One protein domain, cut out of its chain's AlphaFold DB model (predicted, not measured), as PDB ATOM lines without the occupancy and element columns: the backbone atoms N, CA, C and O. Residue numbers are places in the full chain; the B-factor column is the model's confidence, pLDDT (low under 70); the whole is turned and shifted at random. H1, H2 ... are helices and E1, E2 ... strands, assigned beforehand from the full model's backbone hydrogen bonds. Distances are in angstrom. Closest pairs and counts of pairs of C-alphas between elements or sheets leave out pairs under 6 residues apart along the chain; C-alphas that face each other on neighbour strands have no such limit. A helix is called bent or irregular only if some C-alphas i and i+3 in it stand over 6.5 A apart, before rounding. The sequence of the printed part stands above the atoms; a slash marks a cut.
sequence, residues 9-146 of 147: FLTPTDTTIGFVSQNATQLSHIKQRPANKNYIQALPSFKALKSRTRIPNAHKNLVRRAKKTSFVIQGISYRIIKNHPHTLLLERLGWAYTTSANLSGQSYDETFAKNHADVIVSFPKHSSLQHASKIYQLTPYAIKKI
ATOM      1  N   PHE A   9      28.314 -42.817 -37.413       97.88
ATOM      2  CA  PHE A   9      28.318 -41.398 -37.740       97.88
ATOM      3  C   PHE A   9      27.422 -41.128 -38.947       97.88
ATOM      4  O   PHE A   9      27.585 -41.759 -39.992       97.88
ATOM      5  N   LEU A  10      26.535 -40.139 -38.843       97.12
ATOM      6  CA  LEU A  10      25.816 -39.561 -39.975       97.12
ATOM      7  C   LEU A  10      26.530 -38.294 -40.431       97.12
ATOM      8  O   LEU A  10      26.709 -37.360 -39.650       97.12
ATOM      9  N   THR A  11      26.946 -38.238 -41.694       94.75
ATOM     10  CA  THR A  11      27.746 -37.105 -42.173       94.75
ATOM     11  C   THR A  11      27.630 -36.880 -43.682       94.75
ATOM     12  O   THR A  11      27.488 -37.844 -44.443       94.75
ATOM     13  N   PRO A  12      27.722 -35.626 -44.164       92.00
ATOM     14  CA  PRO A  12      27.956 -35.353 -45.576       92.00
ATOM     15  C   PRO A  12      29.305 -35.940 -46.032       92.00
ATOM     16  O   PRO A  12      30.364 -35.573 -45.524       92.00
ATOM     17  N   THR A  13      29.277 -36.838 -47.018       91.38
ATOM     18  CA  THR A  13      30.473 -37.425 -47.657       91.38
ATOM     19  C   THR A  13      30.809 -36.715 -48.973       91.38
ATOM     20  O   THR A  13      30.109 -35.794 -49.384       91.38
ATOM     21  N   ASP A  14      31.845 -37.171 -49.689       87.31
ATOM     22  CA  ASP A  14      32.242 -36.616 -50.994       87.31
ATOM     23  C   ASP A  14      31.217 -36.840 -52.125       87.31
ATOM     24  O   ASP A  14      31.373 -36.312 -53.235       87.31
ATOM     25  N   THR A  15      30.166 -37.618 -51.852       86.44
ATOM     26  CA  THR A  15      29.040 -37.840 -52.763       86.44
ATOM     27  C   THR A  15      27.696 -37.436 -52.163       86.44
ATOM     28  O   THR A  15      27.019 -36.581 -52.711       86.44
ATOM     29  N   THR A  16      27.292 -38.023 -51.039       88.44
ATOM     30  CA  THR A  16      25.951 -37.835 -50.455       88.44
ATOM     31  C   THR A  16      26.020 -37.918 -48.932       88.44
ATOM     32  O   THR A  16      27.100 -38.119 -48.374       88.44
ATOM     33  N   ILE A  17      24.897 -37.788 -48.238       92.00
ATOM     34  CA  ILE A  17      24.816 -38.090 -46.811       92.00
ATOM     35  C   ILE A  17      25.005 -39.601 -46.620       92.00
ATOM     36  O   ILE A  17      24.368 -40.424 -47.288       92.00
ATOM     37  N   GLY A  18      25.928 -39.969 -45.737       93.94
ATOM     38  CA  GLY A  18      26.309 -41.355 -45.514       93.94
ATOM     39  C   GLY A  18      26.400 -41.724 -44.045       93.94
ATOM     40  O   GLY A  18      26.713 -40.883 -43.204       93.94
ATOM     41  N   PHE A  19      26.169 -43.009 -43.781       96.75
ATOM     42  CA  PHE A  19      26.592 -43.649 -42.545       96.75
ATOM     43  C   PHE A  19      28.060 -44.041 -42.653       96.75
ATOM     44  O   PHE A  19      28.497 -44.593 -43.673       96.75
ATOM     45  N   VAL A  20      28.808 -43.766 -41.591       97.25
ATOM     46  CA  VAL A  20      30.232 -44.067 -41.468       97.25
ATOM     47  C   VAL A  20      30.483 -44.751 -40.134       97.25
ATOM     48  O   VAL A  20      30.052 -44.256 -39.103       97.25
ATOM     49  N   SER A  21      31.141 -45.908 -40.149       97.38
ATOM     50  CA  SER A  21      31.454 -46.675 -38.936       97.38
ATOM     51  C   SER A  21      32.589 -47.663 -39.195       97.38
ATOM     52  O   SER A  21      32.785 -48.098 -40.332       97.38
ATOM     53  N   GLN A  22      33.331 -48.052 -38.160       97.12
ATOM     54  CA  GLN A  22      34.229 -49.214 -38.229       97.12
ATOM     55  C   GLN A  22      33.492 -50.527 -37.916       97.12
ATOM     56  O   GLN A  22      33.982 -51.602 -38.266       97.12
ATOM     57  N   ASN A  23      32.269 -50.450 -37.385       95.31
ATOM     58  CA  ASN A  23      31.413 -51.592 -37.108       95.31
ATOM     59  C   ASN A  23      30.520 -51.935 -38.317       95.31
ATOM     60  O   ASN A  23      29.425 -51.400 -38.503       95.31
ATOM     61  N   ALA A  24      30.988 -52.859 -39.161       93.19
ATOM     62  CA  ALA A  24      30.231 -53.328 -40.324       93.19
ATOM     63  C   ALA A  24      28.910 -54.025 -39.950       93.19
ATOM     64  O   ALA A  24      27.951 -53.955 -40.721       93.19
ATOM     65  N   THR A  25      28.851 -54.682 -38.789       91.88
ATOM     66  CA  THR A  25      27.646 -55.362 -38.302       91.88
ATOM     67  C   THR A  25      26.543 -54.346 -38.033       91.88
ATOM     68  O   THR A  25      25.453 -54.493 -38.576       91.88
ATOM     69  N   GLN A  26      26.847 -53.253 -37.327       93.62
ATOM     70  CA  GLN A  26      25.887 -52.168 -37.094       93.62
ATOM     71  C   GLN A  26      25.356 -51.584 -38.409       93.62
ATOM     72  O   GLN A  26      24.148 -51.465 -38.601       93.62
ATOM     73  N   LEU A  27      26.239 -51.322 -39.380       94.25
ATOM     74  CA  LEU A  27      25.809 -50.836 -40.695       94.25
ATOM     75  C   LEU A  27      24.897 -51.833 -41.421       94.25
ATOM     76  O   LEU A  27      23.929 -51.422 -42.055       94.25
ATOM     77  N   SER A  28      25.176 -53.137 -41.339       92.38
ATOM     78  CA  SER A  28      24.325 -54.179 -41.930       92.38
ATOM     79  C   SER A  28      22.953 -54.263 -41.279       92.38
ATOM     80  O   SER A  28      21.970 -54.401 -42.009       92.38
ATOM     81  N   HIS A  29      22.879 -54.117 -39.953       91.62
ATOM     82  CA  HIS A  29      21.615 -54.076 -39.220       91.62
ATOM     83  C   HIS A  29      20.774 -52.869 -39.658       91.62
ATOM     84  O   HIS A  29      19.633 -53.043 -40.078       91.62
ATOM     85  N   ILE A  30      21.366 -51.670 -39.681       92.12
ATOM     86  CA  ILE A  30      20.691 -50.437 -40.123       92.12
ATOM     87  C   ILE A  30      20.221 -50.549 -41.579       92.12
ATOM     88  O   ILE A  30      19.103 -50.174 -41.920       92.12
ATOM     89  N   LYS A  31      21.074 -51.063 -42.471       88.12
ATOM     90  CA  LYS A  31      20.784 -51.146 -43.911       88.12
ATOM     91  C   LYS A  31      19.866 -52.312 -44.286       88.12
ATOM     92  O   LYS A  31      19.493 -52.377 -45.460       88.12
ATOM     93  N   GLN A  32      19.576 -53.226 -43.353       85.62
ATOM     94  CA  GLN A  32      18.910 -54.515 -43.596       85.62
ATOM     95  C   GLN A  32      19.518 -55.249 -44.802       85.62
ATOM     96  O   GLN A  32      18.835 -55.716 -45.714       85.62
ATOM     97  N   ARG A  33      20.851 -55.250 -44.873       75.06
ATOM     98  CA  ARG A  33      21.581 -55.686 -46.066       75.06
ATOM     99  C   ARG A  33      21.928 -57.176 -45.969       75.06
ATOM    100  O   ARG A  33      22.382 -57.607 -44.912       75.06
ATOM    101  N   PRO A  34      21.815 -57.959 -47.061       73.38
ATOM    102  CA  PRO A  34      22.296 -59.337 -47.063       73.38
ATOM    103  C   PRO A  34      23.813 -59.397 -46.825       73.38
ATOM    104  O   PRO A  34      24.567 -58.559 -47.334       73.38
ATOM    105  N   ALA A  35      24.256 -60.420 -46.088       66.94
ATOM    106  CA  ALA A  35      25.628 -60.579 -45.588       66.94
ATOM    107  C   ALA A  35      26.718 -60.660 -46.678       66.94
ATOM    108  O   ALA A  35      27.903 -60.525 -46.394       66.94
ATOM    109  N   ASN A  36      26.338 -60.856 -47.940       69.44
ATOM    110  CA  ASN A  36      27.253 -61.081 -49.058       69.44
ATOM    111  C   ASN A  36      27.810 -59.803 -49.714       69.44
ATOM    112  O   ASN A  36      28.620 -59.893 -50.637       69.44
ATOM    113  N   LYS A  37      27.374 -58.606 -49.302       74.75
ATOM    114  CA  LYS A  37      27.790 -57.348 -49.941       74.75
ATOM    115  C   LYS A  37      28.728 -56.531 -49.053       74.75
ATOM    116  O   LYS A  37      28.281 -55.856 -48.133       74.75
ATOM    117  N   ASN A  38      30.001 -56.479 -49.441       84.88
ATOM    118  CA  ASN A  38      31.019 -55.662 -48.779       84.88
ATOM    119  C   ASN A  38      30.729 -54.153 -48.878       84.88
ATOM    120  O   ASN A  38      30.294 -53.642 -49.918       84.88
ATOM    121  N   TYR A  39      31.030 -53.429 -47.800       92.44
ATOM    122  CA  TYR A  39      31.021 -51.967 -47.773       92.44
ATOM    123  C   TYR A  39      32.289 -51.378 -48.394       92.44
ATOM    124  O   TYR A  39      33.323 -52.038 -48.510       92.44
ATOM    125  N   ILE A  40      32.210 -50.107 -48.788       95.00
ATOM    126  CA  ILE A  40      33.383 -49.343 -49.212       95.00
ATOM    127  C   ILE A  40      34.156 -48.951 -47.953       95.00
ATOM    128  O   ILE A  40      33.569 -48.374 -47.044       95.00
ATOM    129  N   GLN A  41      35.459 -49.209 -47.916       97.12
ATOM    130  CA  GLN A  41      36.363 -48.646 -46.920       97.12
ATOM    131  C   GLN A  41      36.851 -47.274 -47.389       97.12
ATOM    132  O   GLN A  41      37.596 -47.157 -48.367       97.12
ATOM    133  N   ALA A  42      36.405 -46.227 -46.704       97.06
ATOM    134  CA  ALA A  42      36.857 -44.862 -46.892       97.06
ATOM    135  C   ALA A  42      38.154 -44.614 -46.110       97.06
ATOM    136  O   ALA A  42      38.281 -44.970 -44.937       97.06
ATOM    137  N   LEU A  43      39.123 -44.002 -46.781       97.50
ATOM    138  CA  LEU A  43      40.465 -43.742 -46.272       97.50
ATOM    139  C   LEU A  43      40.823 -42.265 -46.482       97.50
ATOM    140  O   LEU A  43      40.517 -41.714 -47.547       97.50
ATOM    141  N   PRO A  44      41.532 -41.634 -45.531       96.38
ATOM    142  CA  PRO A  44      41.871 -40.215 -45.628       96.38
ATOM    143  C   PRO A  44      42.983 -39.939 -46.649       96.38
ATOM    144  O   PRO A  44      43.148 -38.824 -47.135       96.38
ATOM    145  N   SER A  45      43.787 -40.947 -47.007       95.50
ATOM    146  CA  SER A  45      44.929 -40.734 -47.894       95.50
ATOM    147  C   SER A  45      45.355 -41.976 -48.672       95.50
ATOM    148  O   SER A  45      45.057 -43.119 -48.329       95.50
ATOM    149  N   PHE A  46      46.147 -41.744 -49.721       95.56
ATOM    150  CA  PHE A  46      46.819 -42.821 -50.450       95.56
ATOM    151  C   PHE A  46      47.839 -43.560 -49.571       95.56
ATOM    152  O   PHE A  46      48.073 -44.749 -49.767       95.56
ATOM    153  N   LYS A  47      48.434 -42.874 -48.581       95.12
ATOM    154  CA  LYS A  47      49.322 -43.500 -47.593       95.12
ATOM    155  C   LYS A  47      48.553 -44.524 -46.755       95.12
ATOM    156  O   LYS A  47      49.025 -45.648 -46.643       95.12
ATOM    157  N   ALA A  48      47.359 -44.166 -46.275       96.06
ATOM    158  CA  ALA A  48      46.479 -45.074 -45.538       96.06
ATOM    159  C   ALA A  48      46.017 -46.270 -46.393       96.06
ATOM    160  O   ALA A  48      45.911 -47.381 -45.893       96.06
ATOM    161  N   LEU A  49      45.808 -46.088 -47.702       96.81
ATOM    162  CA  LEU A  49      45.511 -47.219 -48.589       96.81
ATOM    163  C   LEU A  49      46.694 -48.189 -48.721       96.81
ATOM    164  O   LEU A  49      46.503 -49.401 -48.681       96.81
ATOM    165  N   LYS A  50      47.923 -47.677 -48.850       95.56
ATOM    166  CA  LYS A  50      49.124 -48.521 -48.978       95.56
ATOM    167  C   LYS A  50      49.403 -49.384 -47.744       95.56
ATOM    168  O   LYS A  50      50.052 -50.409 -47.895       95.56
ATOM    169  N   SER A  51      48.940 -48.991 -46.556       94.94
ATOM    170  CA  SER A  51      49.041 -49.834 -45.356       94.94
ATOM    171  C   SER A  51      47.962 -50.922 -45.289       94.94
ATOM    172  O   SER A  51      47.998 -51.749 -44.387       94.94
ATOM    173  N   ARG A  52      46.992 -50.918 -46.215       94.19
ATOM    174  CA  ARG A  52      45.889 -51.892 -46.291       94.19
ATOM    175  C   ARG A  52      46.050 -52.878 -47.438       94.19
ATOM    176  O   ARG A  52      45.677 -54.035 -47.308       94.19
ATOM    177  N   THR A  53      46.567 -52.420 -48.575       95.19
ATOM    178  CA  THR A  53      46.720 -53.263 -49.761       95.19
ATOM    179  C   THR A  53      47.857 -52.787 -50.660       95.19
ATOM    180  O   THR A  53      48.216 -51.604 -50.699       95.19
ATOM    181  N   ARG A  54      48.417 -53.724 -51.430       93.69
ATOM    182  CA  ARG A  54      49.419 -53.437 -52.455       93.69
ATOM    183  C   ARG A  54      48.732 -52.952 -53.726       93.69
ATOM    184  O   ARG A  54      47.888 -53.634 -54.294       93.69
ATOM    185  N   ILE A  55      49.180 -51.807 -54.231       93.69
ATOM    186  CA  ILE A  55      48.702 -51.253 -55.500       93.69
ATOM    187  C   ILE A  55      49.774 -51.468 -56.573       93.69
ATOM    188  O   ILE A  55      50.909 -51.011 -56.375       93.69
ATOM    189  N   PRO A  56      49.443 -52.114 -57.706       90.38
ATOM    190  CA  PRO A  56      50.347 -52.244 -58.846       90.38
ATOM    191  C   PRO A  56      50.873 -50.882 -59.305       90.38
ATOM    192  O   PRO A  56      50.118 -49.909 -59.358       90.38
ATOM    193  N   ASN A  57      52.162 -50.801 -59.658       91.56
ATOM    194  CA  ASN A  57      52.804 -49.540 -60.056       91.56
ATOM    195  C   ASN A  57      52.057 -48.839 -61.199       91.56
ATOM    196  O   ASN A  57      51.831 -47.631 -61.113       91.56
ATOM    197  N   ALA A  58      51.579 -49.610 -62.180       91.69
ATOM    198  CA  ALA A  58      50.785 -49.126 -63.308       91.69
ATOM    199  C   ALA A  58      49.516 -48.355 -62.888       91.69
ATOM    200  O   ALA A  58      49.067 -47.457 -63.594       91.69
ATOM    201  N   HIS A  59      48.943 -48.657 -61.717       94.25
ATOM    202  CA  HIS A  59      47.679 -48.073 -61.257       94.25
ATOM    203  C   HIS A  59      47.849 -47.030 -60.145       94.25
ATOM    204  O   HIS A  59      46.898 -46.313 -59.830       94.25
ATOM    205  N   LYS A  60      49.050 -46.877 -59.563       93.81
ATOM    206  CA  LYS A  60      49.288 -45.961 -58.429       93.81
ATOM    207  C   LYS A  60      48.875 -44.524 -58.736       93.81
ATOM    208  O   LYS A  60      48.239 -43.880 -57.904       93.81
ATOM    209  N   ASN A  61      49.213 -44.018 -59.922       94.31
ATOM    210  CA  ASN A  61      48.881 -42.646 -60.307       94.31
ATOM    211  C   ASN A  61      47.376 -42.434 -60.486       94.31
ATOM    212  O   ASN A  61      46.858 -41.424 -60.008       94.31
ATOM    213  N   LEU A  62      46.679 -43.401 -61.091       94.31
ATOM    214  CA  LEU A  62      45.225 -43.375 -61.219       94.31
ATOM    215  C   LEU A  62      44.560 -43.357 -59.842       94.31
ATOM    216  O   LEU A  62      43.817 -42.429 -59.530       94.31
ATOM    217  N   VAL A  63      44.883 -44.336 -58.991       95.06
ATOM    218  CA  VAL A  63      44.275 -44.467 -57.658       95.06
ATOM    219  C   VAL A  63      44.545 -43.230 -56.806       95.06
ATOM    220  O   VAL A  63      43.663 -42.736 -56.111       95.06
ATOM    221  N   ARG A  64      45.757 -42.671 -56.890       92.69
ATOM    222  CA  ARG A  64      46.131 -41.462 -56.153       92.69
ATOM    223  C   ARG A  64      45.369 -40.220 -56.622       92.69
ATOM    224  O   ARG A  64      45.143 -39.341 -55.794       92.69
ATOM    225  N   ARG A  65      45.046 -40.083 -57.908       91.62
ATOM    226  CA  ARG A  65      44.442 -38.856 -58.468       91.62
ATOM    227  C   ARG A  65      42.920 -38.918 -58.588       91.62
ATOM    228  O   ARG A  65      42.297 -37.874 -58.764       91.62
ATOM    229  N   ALA A  66      42.331 -40.106 -58.499       91.81
ATOM    230  CA  ALA A  66      40.898 -40.285 -58.654       91.81
ATOM    231  C   ALA A  66      40.096 -39.524 -57.583       91.81
ATOM    232  O   ALA A  66      40.486 -39.450 -56.418       91.81
ATOM    233  N   LYS A  67      38.953 -38.976 -57.998       88.94
ATOM    234  CA  LYS A  67      37.964 -38.306 -57.142       88.94
ATOM    235  C   LYS A  67      36.641 -39.056 -57.254       88.94
ATOM    236  O   LYS A  67      36.331 -39.547 -58.343       88.94
ATOM    237  N   LYS A  68      35.874 -39.162 -56.162       90.00
ATOM    238  CA  LYS A  68      34.547 -39.816 -56.142       90.00
ATOM    239  C   LYS A  68      34.541 -41.191 -56.822       90.00
ATOM    240  O   LYS A  68      33.623 -41.547 -57.561       90.00
ATOM    241  N   THR A  69      35.627 -41.933 -56.635       94.31
ATOM    242  CA  THR A  69      35.883 -43.210 -57.300       94.31
ATOM    243  C   THR A  69      36.281 -44.226 -56.247       94.31
ATOM    244  O   THR A  69      37.076 -43.919 -55.358       94.31
ATOM    245  N   SER A  70      35.718 -45.424 -56.341       95.75
ATOM    246  CA  SER A  70      36.115 -46.561 -55.519       95.75
ATOM    247  C   SER A  70      36.848 -47.599 -56.362       95.75
ATOM    248  O   SER A  70      36.525 -47.801 -57.533       95.75
ATOM    249  N   PHE A  71      37.820 -48.269 -55.757       96.81
ATOM    250  CA  PHE A  71      38.604 -49.322 -56.383       96.81
ATOM    251  C   PHE A  71      38.404 -50.628 -55.627       96.81
ATOM    252  O   PHE A  71      38.690 -50.700 -54.436       96.81
ATOM    253  N   VAL A  72      37.929 -51.657 -56.324       96.06
ATOM    254  CA  VAL A  72      37.899 -53.028 -55.822       96.06
ATOM    255  C   VAL A  72      39.263 -53.650 -56.085       96.06
ATOM    256  O   VAL A  72      39.651 -53.836 -57.238       96.06
ATOM    257  N   ILE A  73      39.991 -53.951 -55.016       94.88
ATOM    258  CA  ILE A  73      41.336 -54.526 -55.037       94.88
ATOM    259  C   ILE A  73      41.284 -55.776 -54.165       94.88
ATOM    260  O   ILE A  73      40.941 -55.683 -52.989       94.88
ATOM    261  N   GLN A  74      41.577 -56.945 -54.746       92.00
ATOM    262  CA  GLN A  74      41.520 -58.237 -54.037       92.00
ATOM    263  C   GLN A  74      40.172 -58.469 -53.316       92.00
ATOM    264  O   GLN A  74      40.126 -58.925 -52.181       92.00
ATOM    265  N   GLY A  75      39.059 -58.095 -53.959       92.06
ATOM    266  CA  GLY A  75      37.704 -58.267 -53.409       92.06
ATOM    267  C   GLY A  75      37.264 -57.209 -52.385       92.06
ATOM    268  O   GLY A  75      36.087 -57.171 -52.023       92.06
ATOM    269  N   ILE A  76      38.158 -56.305 -51.969       94.19
ATOM    270  CA  ILE A  76      37.853 -55.229 -51.018       94.19
ATOM    271  C   ILE A  76      37.698 -53.908 -51.769       94.19
ATOM    272  O   ILE A  76      38.520 -53.556 -52.612       94.19
ATOM    273  N   SER A  77      36.627 -53.171 -51.472       95.75
ATOM    274  CA  SER A  77      36.336 -51.882 -52.100       95.75
ATOM    275  C   SER A  77      36.901 -50.738 -51.269       95.75
ATOM    276  O   SER A  77      36.515 -50.561 -50.118       95.75
ATOM    277  N   TYR A  78      37.778 -49.932 -51.859       97.00
ATOM    278  CA  TYR A  78      38.422 -48.797 -51.204       97.00
ATOM    279  C   TYR A  78      38.051 -47.479 -51.878       97.00
ATOM    280  O   TYR A  78      37.997 -47.400 -53.104       97.00
ATOM    281  N   ARG A  79      37.883 -46.411 -51.098       95.81
ATOM    282  CA  ARG A  79      37.817 -45.030 -51.594       95.81
ATOM    283  C   ARG A  79      38.784 -44.160 -50.812       95.81
ATOM    284  O   ARG A  79      38.756 -44.149 -49.589       95.81
ATOM    285  N   ILE A  80      39.595 -43.382 -51.521       95.94
ATOM    286  CA  ILE A  80      40.390 -42.324 -50.897       95.94
ATOM    287  C   ILE A  80      39.612 -41.018 -51.027       95.94
ATOM    288  O   ILE A  80      39.300 -40.608 -52.145       95.94
ATOM    289  N   ILE A  81      39.324 -40.365 -49.904       92.94
ATOM    290  CA  ILE A  81      38.606 -39.089 -49.868       92.94
ATOM    291  C   ILE A  81      39.613 -37.978 -49.585       92.94
ATOM    292  O   ILE A  81      40.291 -37.993 -48.561       92.94
ATOM    293  N   LYS A  82      39.737 -37.031 -50.520       86.06
ATOM    294  CA  LYS A  82      40.712 -35.932 -50.473       86.06
ATOM    295  C   LYS A  82      40.019 -34.597 -50.647       86.06
ATOM    296  O   LYS A  82      39.092 -34.508 -51.450       86.06
ATOM    297  N   ASN A  83      40.557 -33.564 -50.002       85.69
ATOM    298  CA  ASN A  83      40.112 -32.177 -50.146       85.69
ATOM    299  C   ASN A  83      38.596 -32.033 -49.921       85.69
ATOM    300  O   ASN A  83      37.915 -31.327 -50.660       85.69
ATOM    301  N   HIS A  84      38.069 -32.767 -48.941       89.75
ATOM    302  CA  HIS A  84      36.669 -32.734 -48.547       89.75
ATOM    303  C   HIS A  84      36.603 -32.685 -47.015       89.75
ATOM    304  O   HIS A  84      37.365 -33.418 -46.386       89.75
ATOM    305  N   PRO A  85      35.706 -31.901 -46.391       91.31
ATOM    306  CA  PRO A  85      35.632 -31.812 -44.928       91.31
ATOM    307  C   PRO A  85      35.446 -33.164 -44.235       91.31
ATOM    308  O   PRO A  85      36.026 -33.420 -43.188       91.31
ATOM    309  N   HIS A  86      34.717 -34.078 -44.881       91.69
ATOM    310  CA  HIS A  86      34.572 -35.467 -44.438       91.69
ATOM    311  C   HIS A  86      35.911 -36.185 -44.163       91.69
ATOM    312  O   HIS A  86      35.966 -37.077 -43.318       91.69
ATOM    313  N   THR A  87      37.002 -35.796 -44.836       93.12
ATOM    314  CA  THR A  87      38.339 -36.348 -44.583       93.12
ATOM    315  C   THR A  87      38.779 -36.139 -43.131       93.12
ATOM    316  O   THR A  87      39.428 -37.029 -42.599       93.12
ATOM    317  N   LEU A  88      38.355 -35.065 -42.452       93.94
ATOM    318  CA  LEU A  88      38.694 -34.808 -41.042       93.94
ATOM    319  C   LEU A  88      38.180 -35.919 -40.111       93.94
ATOM    320  O   LEU A  88      38.896 -36.378 -39.221       93.94
ATOM    321  N   LEU A  89      36.960 -36.415 -40.351       95.12
ATOM    322  CA  LEU A  89      36.419 -37.554 -39.603       95.12
ATOM    323  C   LEU A  89      37.237 -38.825 -39.876       95.12
ATOM    324  O   LEU A  89      37.565 -39.570 -38.955       95.12
ATOM    325  N   LEU A  90      37.608 -39.063 -41.136       96.19
ATOM    326  CA  LEU A  90      38.417 -40.225 -41.516       96.19
ATOM    327  C   LEU A  90      39.846 -40.161 -40.978       96.19
ATOM    328  O   LEU A  90      40.424 -41.204 -40.705       96.19
ATOM    329  N   GLU A  91      40.428 -38.974 -40.832       95.44
ATOM    330  CA  GLU A  91      41.732 -38.788 -40.194       95.44
ATOM    331  C   GLU A  91      41.661 -39.137 -38.710       95.44
ATOM    332  O   GLU A  91      42.548 -39.823 -38.206       95.44
ATOM    333  N   ARG A  92      40.566 -38.762 -38.034       94.94
ATOM    334  CA  ARG A  92      40.335 -39.125 -36.633       94.94
ATOM    335  C   ARG A  92      40.130 -40.628 -36.434       94.94
ATOM    336  O   ARG A  92      40.639 -41.174 -35.461       94.94
ATOM    337  N   LEU A  93      39.409 -41.285 -37.344       95.44
ATOM    338  CA  LEU A  93      39.147 -42.733 -37.301       95.44
ATOM    339  C   LEU A  93      40.283 -43.574 -37.919       95.44
ATOM    340  O   LEU A  93      40.337 -44.791 -37.748       95.44
ATOM    341  N   GLY A  94      41.166 -42.961 -38.707       95.75
ATOM    342  CA  GLY A  94      42.157 -43.613 -39.571       95.75
ATOM    343  C   GLY A  94      41.570 -44.260 -40.838       95.75
ATOM    344  O   GLY A  94      42.203 -44.250 -41.897       95.75
ATOM    345  N   TRP A  95      40.372 -44.839 -40.742       96.81
ATOM    346  CA  TRP A  95      39.586 -45.438 -41.825       96.81
ATOM    347  C   TRP A  95      38.173 -45.748 -41.315       96.81
ATOM    348  O   TRP A  95      37.978 -45.888 -40.110       96.81
ATOM    349  N   ALA A  96      37.204 -45.928 -42.209       97.50
ATOM    350  CA  ALA A  96      35.884 -46.433 -41.829       97.50
ATOM    351  C   ALA A  96      35.162 -47.069 -43.019       97.50
ATOM    352  O   ALA A  96      35.458 -46.763 -44.174       97.50
ATOM    353  N   TYR A  97      34.180 -47.926 -42.754       97.12
ATOM    354  CA  TYR A  97      33.194 -48.285 -43.764       97.12
ATOM    355  C   TYR A  97      32.277 -47.098 -44.045       97.12
ATOM    356  O   TYR A  97      31.966 -46.316 -43.151       97.12
ATOM    357  N   THR A  98      31.827 -46.971 -45.291       94.88
ATOM    358  CA  THR A  98      30.874 -45.940 -45.702       94.88
ATOM    359  C   THR A  98      29.776 -46.505 -46.596       94.88
ATOM    360  O   THR A  98      30.002 -47.365 -47.458       94.88
ATOM    361  N   THR A  99      28.560 -46.005 -46.396       93.44
ATOM    362  CA  THR A  99      27.389 -46.302 -47.220       93.44
ATOM    363  C   THR A  99      26.423 -45.121 -47.211       93.44
ATOM    364  O   THR A  99      26.459 -44.298 -46.305       93.44
ATOM    365  N   SER A 100      25.556 -45.016 -48.218       92.00
ATOM    366  CA  SER A 100      24.501 -43.999 -48.239       92.00
ATOM    367  C   SER A 100      23.539 -44.187 -47.058       92.00
ATOM    368  O   SER A 100      23.216 -45.328 -46.703       92.00
ATOM    369  N   ALA A 101      23.087 -43.075 -46.472       92.38
ATOM    370  CA  ALA A 101      22.237 -43.042 -45.280       92.38
ATOM    371  C   ALA A 101      20.748 -43.271 -45.601       92.38
ATOM    372  O   ALA A 101      19.894 -42.428 -45.376       92.38
ATOM    373  N   ASN A 102      20.450 -44.413 -46.203       89.88
ATOM    374  CA  ASN A 102      19.116 -44.836 -46.618       89.88
ATOM    375  C   ASN A 102      18.969 -46.339 -46.399       89.88
ATOM    376  O   ASN A 102      19.972 -47.055 -46.396       89.88
ATOM    377  N   LEU A 103      17.746 -46.851 -46.317       88.25
ATOM    378  CA  LEU A 103      17.521 -48.292 -46.420       88.25
ATOM    379  C   LEU A 103      18.027 -48.830 -47.771       88.25
ATOM    380  O   LEU A 103      18.170 -48.095 -48.755       88.25
ATOM    381  N   SER A 104      18.371 -50.118 -47.825       84.44
ATOM    382  CA  SER A 104      18.871 -50.731 -49.058       84.44
ATOM    383  C   SER A 104      17.829 -50.628 -50.180       84.44
ATOM    384  O   SER A 104      16.744 -51.186 -50.077       84.44
ATOM    385  N   GLY A 105      18.173 -49.930 -51.267       82.62
ATOM    386  CA  GLY A 105      17.296 -49.751 -52.433       82.62
ATOM    387  C   GLY A 105      16.268 -48.620 -52.316       82.62
ATOM    388  O   GLY A 105      15.534 -48.403 -53.271       82.62
ATOM    389  N   GLN A 106      16.234 -47.894 -51.197       87.12
ATOM    390  CA  GLN A 106      15.261 -46.822 -50.950       87.12
ATOM    391  C   GLN A 106      15.851 -45.428 -51.186       87.12
ATOM    392  O   GLN A 106      17.065 -45.272 -51.312       87.12
ATOM    393  N   SER A 107      15.011 -44.397 -51.220       89.94
ATOM    394  CA  SER A 107      15.460 -42.997 -51.204       89.94
ATOM    395  C   SER A 107      15.987 -42.585 -49.822       89.94
ATOM    396  O   SER A 107      15.813 -43.298 -48.836       89.94
ATOM    397  N   TYR A 108      16.694 -41.454 -49.755       91.06
ATOM    398  CA  TYR A 108      17.127 -40.874 -48.481       91.06
ATOM    399  C   TYR A 108      15.916 -40.406 -47.663       91.06
ATOM    400  O   TYR A 108      15.047 -39.726 -48.202       91.06
ATOM    401  N   ASP A 109      15.910 -40.742 -46.374       93.31
ATOM    402  CA  ASP A 109      14.939 -40.285 -45.380       93.31
ATOM    403  C   ASP A 109      15.719 -39.729 -44.183       93.31
ATOM    404  O   ASP A 109      16.547 -40.421 -43.582       93.31
ATOM    405  N   GLU A 110      15.505 -38.452 -43.875       92.94
ATOM    406  CA  GLU A 110      16.269 -37.746 -42.848       92.94
ATOM    407  C   GLU A 110      15.942 -38.223 -41.430       92.94
ATOM    408  O   GLU A 110      16.846 -38.338 -40.601       92.94
ATOM    409  N   THR A 111      14.675 -38.529 -41.155       95.94
ATOM    410  CA  THR A 111      14.221 -39.019 -39.847       95.94
ATOM    411  C   THR A 111      14.841 -40.380 -39.559       95.94
ATOM    412  O   THR A 111      15.446 -40.585 -38.509       95.94
ATOM    413  N   PHE A 112      14.784 -41.291 -40.531       95.25
ATOM    414  CA  PHE A 112      15.462 -42.580 -40.483       95.25
ATOM    415  C   PHE A 112      16.961 -42.405 -40.245       95.25
ATOM    416  O   PHE A 112      17.516 -43.039 -39.347       95.25
ATOM    417  N   ALA A 113      17.614 -41.541 -41.025       95.44
ATOM    418  CA  ALA A 113      19.052 -41.345 -40.941       95.44
ATOM    419  C   ALA A 113      19.491 -40.850 -39.555       95.44
ATOM    420  O   ALA A 113      20.451 -41.375 -38.994       95.44
ATOM    421  N   LYS A 114      18.776 -39.869 -38.992       95.94
ATOM    422  CA  LYS A 114      19.071 -39.318 -37.663       95.94
ATOM    423  C   LYS A 114      18.797 -40.319 -36.541       95.94
ATOM    424  O   LYS A 114      19.596 -40.394 -35.618       95.94
ATOM    425  N   ASN A 115      17.736 -41.119 -36.647       97.00
ATOM    426  CA  ASN A 115      17.374 -42.106 -35.623       97.00
ATOM    427  C   ASN A 115      18.341 -43.302 -35.543       97.00
ATOM    428  O   ASN A 115      18.350 -44.005 -34.539       97.00
ATOM    429  N   HIS A 116      19.137 -43.548 -36.588       96.50
ATOM    430  CA  HIS A 116      20.075 -44.676 -36.666       96.50
ATOM    431  C   HIS A 116      21.548 -44.245 -36.585       96.50
ATOM    432  O   HIS A 116      22.436 -44.995 -36.993       96.50
ATOM    433  N   ALA A 117      21.822 -43.033 -36.102       97.12
ATOM    434  CA  ALA A 117      23.174 -42.533 -35.907       97.12
ATOM    435  C   ALA A 117      23.407 -42.159 -34.447       97.12
ATOM    436  O   ALA A 117      22.580 -41.494 -33.832       97.12
ATOM    437  N   ASP A 118      24.575 -42.522 -33.927       97.62
ATOM    438  CA  ASP A 118      25.008 -42.117 -32.590       97.62
ATOM    439  C   ASP A 118      25.528 -40.675 -32.595       97.62
ATOM    440  O   ASP A 118      25.422 -39.951 -31.606       97.62
ATOM    441  N   VAL A 119      26.126 -40.252 -33.717       97.06
ATOM    442  CA  VAL A 119      26.767 -38.939 -33.856       97.06
ATOM    443  C   VAL A 119      26.445 -38.328 -35.215       97.06
ATOM    444  O   VAL A 119      26.673 -38.938 -36.259       97.06
ATOM    445  N   ILE A 120      25.986 -37.078 -35.217       96.38
ATOM    446  CA  ILE A 120      25.764 -36.301 -36.440       96.38
ATOM    447  C   ILE A 120      26.930 -35.327 -36.624       96.38
ATOM    448  O   ILE A 120      27.196 -34.490 -35.765       96.38
ATOM    449  N   VAL A 121      27.622 -35.424 -37.759       94.25
ATOM    450  CA  VAL A 121      28.746 -34.549 -38.117       94.25
ATOM    451  C   VAL A 121      28.348 -33.690 -39.309       94.25
ATOM    452  O   VAL A 121      28.259 -34.179 -40.438       94.25
ATOM    453  N   SER A 122      28.136 -32.398 -39.064       89.88
ATOM    454  CA  SER A 122      27.803 -31.399 -40.081       89.88
ATOM    455  C   SER A 122      28.992 -30.501 -40.415       89.88
ATOM    456  O   SER A 122      29.799 -30.178 -39.546       89.88
ATOM    457  N   PHE A 123      29.047 -30.025 -41.658       83.75
ATOM    458  CA  PHE A 123      30.015 -29.025 -42.109       83.75
ATOM    459  C   PHE A 123      29.265 -27.803 -42.664       83.75
ATOM    460  O   PHE A 123      28.183 -27.981 -43.234       83.75
ATOM    461  N   PRO A 124      29.812 -26.577 -42.541       76.69
ATOM    462  CA  PRO A 124      29.252 -25.396 -43.199       76.69
ATOM    463  C   PRO A 124      29.088 -25.641 -44.707       76.69
ATOM    464  O   PRO A 124      29.943 -26.283 -45.313       76.69
ATOM    465  N   LYS A 125      27.964 -25.171 -45.276       61.28
ATOM    466  CA  LYS A 125      27.454 -25.434 -46.642       61.28
ATOM    467  C   LYS A 125      28.471 -26.059 -47.614       61.28
ATOM    468  O   LYS A 125      29.252 -25.360 -48.251       61.28
ATOM    469  N   HIS A 126      28.334 -27.367 -47.830       56.00
ATOM    470  CA  HIS A 126      28.797 -28.025 -49.047       56.00
ATOM    471  C   HIS A 126      27.594 -28.562 -49.817       56.00
ATOM    472  O   HIS A 126      26.708 -29.205 -49.258       56.00
ATOM    473  N   SER A 127      27.555 -28.253 -51.110       49.25
ATOM    474  CA  SER A 127      26.510 -28.667 -52.037       49.25
ATOM    475  C   SER A 127      26.424 -30.194 -52.105       49.25
ATOM    476  O   SER A 127      27.415 -30.882 -52.353       49.25
ATOM    477  N   SER A 128      25.218 -30.724 -51.901       50.25
ATOM    478  CA  SER A 128      24.878 -32.137 -52.066       50.25
ATOM    479  C   SER A 128      25.069 -32.547 -53.529       50.25
ATOM    480  O   SER A 128      24.263 -32.196 -54.391       50.25
ATOM    481  N   LEU A 129      26.152 -33.261 -53.843       54.72
ATOM    482  CA  LEU A 129      26.474 -33.638 -55.220       54.72
ATOM    483  C   LEU A 129      25.845 -34.989 -55.577       54.72
ATOM    484  O   LEU A 129      26.425 -36.044 -55.348       54.72
ATOM    485  N   GLN A 130      24.685 -34.934 -56.230       59.62
ATOM    486  CA  GLN A 130      23.819 -36.062 -56.609       59.62
ATOM    487  C   GLN A 130      24.366 -36.984 -57.726       59.62
ATOM    488  O   GLN A 130      23.597 -37.584 -58.474       59.62
ATOM    489  N   HIS A 131      25.686 -37.129 -57.885       61.91
ATOM    490  CA  HIS A 131      26.239 -37.973 -58.949       61.91
ATOM    491  C   HIS A 131      26.678 -39.342 -58.438       61.91
ATOM    492  O   HIS A 131      27.426 -39.464 -57.464       61.91
ATOM    493  N   ALA A 132      26.250 -40.379 -59.159       68.38
ATOM    494  CA  ALA A 132      26.697 -41.742 -58.938       68.38
ATOM    495  C   ALA A 132      28.226 -41.821 -59.035       68.38
ATOM    496  O   ALA A 132      28.851 -41.355 -59.988       68.38
ATOM    497  N   SER A 133      28.843 -42.417 -58.022       83.44
ATOM    498  CA  SER A 133      30.288 -42.583 -57.994       83.44
ATOM    499  C   SER A 133      30.762 -43.708 -58.903       83.44
ATOM    500  O   SER A 133      30.093 -44.742 -58.988       83.44
ATOM    501  N   LYS A 134      31.970 -43.572 -59.447       93.12
ATOM    502  CA  LYS A 134      32.593 -44.607 -60.278       93.12
ATOM    503  C   LYS A 134      33.137 -45.743 -59.420       93.12
ATOM    504  O   LYS A 134      33.674 -45.498 -58.335       93.12
ATOM    505  N   ILE A 135      33.036 -46.974 -59.905       94.44
ATOM    506  CA  ILE A 135      33.685 -48.136 -59.292       94.44
ATOM    507  C   ILE A 135      34.477 -48.879 -60.359       94.44
ATOM    508  O   ILE A 135      33.930 -49.281 -61.384       94.44
ATOM    509  N   TYR A 136      35.759 -49.101 -60.084       96.19
ATOM    510  CA  TYR A 136      36.641 -49.904 -60.922       96.19
ATOM    511  C   TYR A 136      37.167 -51.102 -60.144       96.19
ATOM    512  O   TYR A 136      37.513 -50.976 -58.975       96.19
ATOM    513  N   GLN A 137      37.281 -52.250 -60.793       96.12
ATOM    514  CA  GLN A 137      38.061 -53.374 -60.300       96.12
ATOM    515  C   GLN A 137      39.485 -53.263 -60.837       96.12
ATOM    516  O   GLN A 137      39.676 -53.058 -62.037       96.12
ATOM    517  N   LEU A 138      40.469 -53.397 -59.951       95.06
ATOM    518  CA  LEU A 138      41.882 -53.416 -60.306       95.06
ATOM    519  C   LEU A 138      42.435 -54.828 -60.152       95.06
ATOM    520  O   LEU A 138      42.312 -55.445 -59.091       95.06
ATOM    521  N   THR A 139      43.096 -55.302 -61.198       91.06
ATOM    522  CA  THR A 139      44.008 -56.446 -61.138       91.06
ATOM    523  C   THR A 139      45.443 -55.934 -61.304       91.06
ATOM    524  O   THR A 139      45.644 -54.739 -61.523       91.06
ATOM    525  N   PRO A 140      46.477 -56.786 -61.192       89.88
ATOM    526  CA  PRO A 140      47.844 -56.370 -61.501       89.88
ATOM    527  C   PRO A 140      48.045 -55.826 -62.923       89.88
ATOM    528  O   PRO A 140      48.977 -55.053 -63.133       89.88
ATOM    529  N   TYR A 141      47.178 -56.214 -63.863       91.00
ATOM    530  CA  TYR A 141      47.368 -55.991 -65.298       91.00
ATOM    531  C   TYR A 141      46.247 -55.181 -65.953       91.00
ATOM    532  O   TYR A 141      46.428 -54.673 -67.055       91.00
ATOM    533  N   ALA A 142      45.080 -55.066 -65.313       93.88
ATOM    534  CA  ALA A 142      43.893 -54.512 -65.944       93.88
ATOM    535  C   ALA A 142      43.028 -53.692 -64.984       93.88
ATOM    536  O   ALA A 142      43.017 -53.880 -63.764       93.88
ATOM    537  N   ILE A 143      42.239 -52.808 -65.591       95.50
ATOM    538  CA  ILE A 143      41.220 -52.000 -64.932       95.50
ATOM    539  C   ILE A 143      39.892 -52.321 -65.602       95.50
ATOM    540  O   ILE A 143      39.732 -52.096 -66.800       95.50
ATOM    541  N   LYS A 144      38.918 -52.799 -64.830       96.00
ATOM    542  CA  LYS A 144      37.560 -53.057 -65.316       96.00
ATOM    543  C   LYS A 144      36.592 -52.074 -64.676       96.00
ATOM    544  O   LYS A 144      36.529 -51.978 -63.452       96.00
ATOM    545  N   LYS A 145      35.818 -51.344 -65.479       95.56
ATOM    546  CA  LYS A 145      34.734 -50.493 -64.970       95.56
ATOM    547  C   LYS A 145      33.569 -51.378 -64.520       95.56
ATOM    548  O   LYS A 145      33.117 -52.223 -65.284       95.56
ATOM    549  N   ILE A 146      33.102 -51.183 -63.289       92.88
ATOM    550  CA  ILE A 146      31.881 -51.809 -62.764       92.88
ATOM    551  C   ILE A 146      30.693 -50.862 -62.968       92.88
ATOM    552  O   ILE A 146      29.634 -51.302 -63.398       92.88
TER     553      ILE A 146
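What this domain is: This is residues 9 to 146 of the 147 residues of the protein "Sua5 YciO YrdC YwlC family protein" of Sulfurovum sp. FS08-3 (UniProt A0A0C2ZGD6). One strongly twisted sheet of eight short strands runs through the length of the domain as its core, with short helices on both of its faces. H1 and H5 cover one face near the E1, E2 and E6 end, H4 and H3 are on the opposite face, and H2 sits by E5; an 18-residue stretch from 116 to 133 leads from H5, at one end of the domain, to E7, near the other. The printed part has 138 residues with five named helices and eight named strands, in the order E1 E2 H1 E3 H2 H3 E4 E5 H4 E6 H5 E7 E8, and its class is mixed, helices and strands. The mixed sheet runs E1, E2, E6, E3, E5, E4, E7, E8. The whole is compact, with a radius of gyration of the C-alphas of 14.8 A, and spans 45 by 34 by 26 A.

Where its parts are: Across the sheet, E1 is residues 9 to 12, beginning at C-alpha 9 (28.318, -41.398, -37.740), and E2 is residues 17 to 21, 13.4 A long. E6 is residues 96 to 100, 13.3 A, and E3 residues 40 to 43. E5, residues 76 to 80, measures 13.2 A; its C-alpha 80 is at (40.390, -42.324, -50.897). E4, residues 69 to 73, and E7, residues 134 to 138, each measure 12.8 A. E8 is residues 143 to 145, ending at C-alpha 145 (34.734, -50.493, -64.970). The helices are H1, residues 24 to 31, 10.3 A; H2, residues 46 to 50; H3, residues 57 to 65, 13.7 A; H4, residues 86 to 93, 11.2 A; and H5, residues 110 to 115. H3 is irregular: C-alphas 58 and 61 are 7.4 A apart.

How they stand to each other: From edge to edge the strands' lines turn by 96 degrees; E1 and E8 are the edge strands. E3 and E5 are parallel at 38 degrees, with N 41 and O 77 2.8 A apart, within hydrogen-bond range. E6 and E3 are antiparallel at 127 degrees, with N 42 and O 96 at 2.8 A. E2 and E6 are antiparallel, with N 19 and O 99 at 2.8 A. E1 and E2 form a hairpin, with N 9 and O 20 at 2.8 A. On the other side of E5, E4 and E5 form a hairpin, with N 71 and O 78 at 2.8 A. E4 and E7 are parallel at 23 degrees, with N 72 and O 136 at 2.8 A. E7 and E8 form a hairpin, with N 137 and O 144 at 2.8 A. E2, H1 and E3 make a split strand-helix-strand unit, two strands of one sheet joined through a helix, with E6 between them in the sheet; its crossover is right-handed. H1 is on the sheet at a height of 9.2 A, along the strands; its closest C-alphas to E6 are those of Ala 24 and Tyr 97, 6.8 A. H5 is on the same face, 10.1 A over the sheet and over E2. H3 and H4 are on the opposite face, at heights of 9.8 A and 7.3 A; the closest C-alphas of H4 and E3, Leu 90 and Leu 43, are 6.3 A apart. H2 is on the sheet too, and is close to but not clearly touching H3: the C-alphas of Phe 46 and Arg 64 are 5.9 A apart. Every O i to N i+4 pair is within hydrogen-bond range in H1, H2, H4 and H5; in H3, 3 of 5 are.

The domain as a whole: The two C-alphas farthest apart, those of Thr 111 and Tyr 141, are 45.1 A apart. The printed part has no cut. The link from H5 to E7 is long, 18 residues; in it, residues 119 to 120 pair parallel with residues 9 to 10 of E1. The mean pLDDT of the printed part is 90.4, and it is under 70 at residues 35 to 36 and 125 to 132.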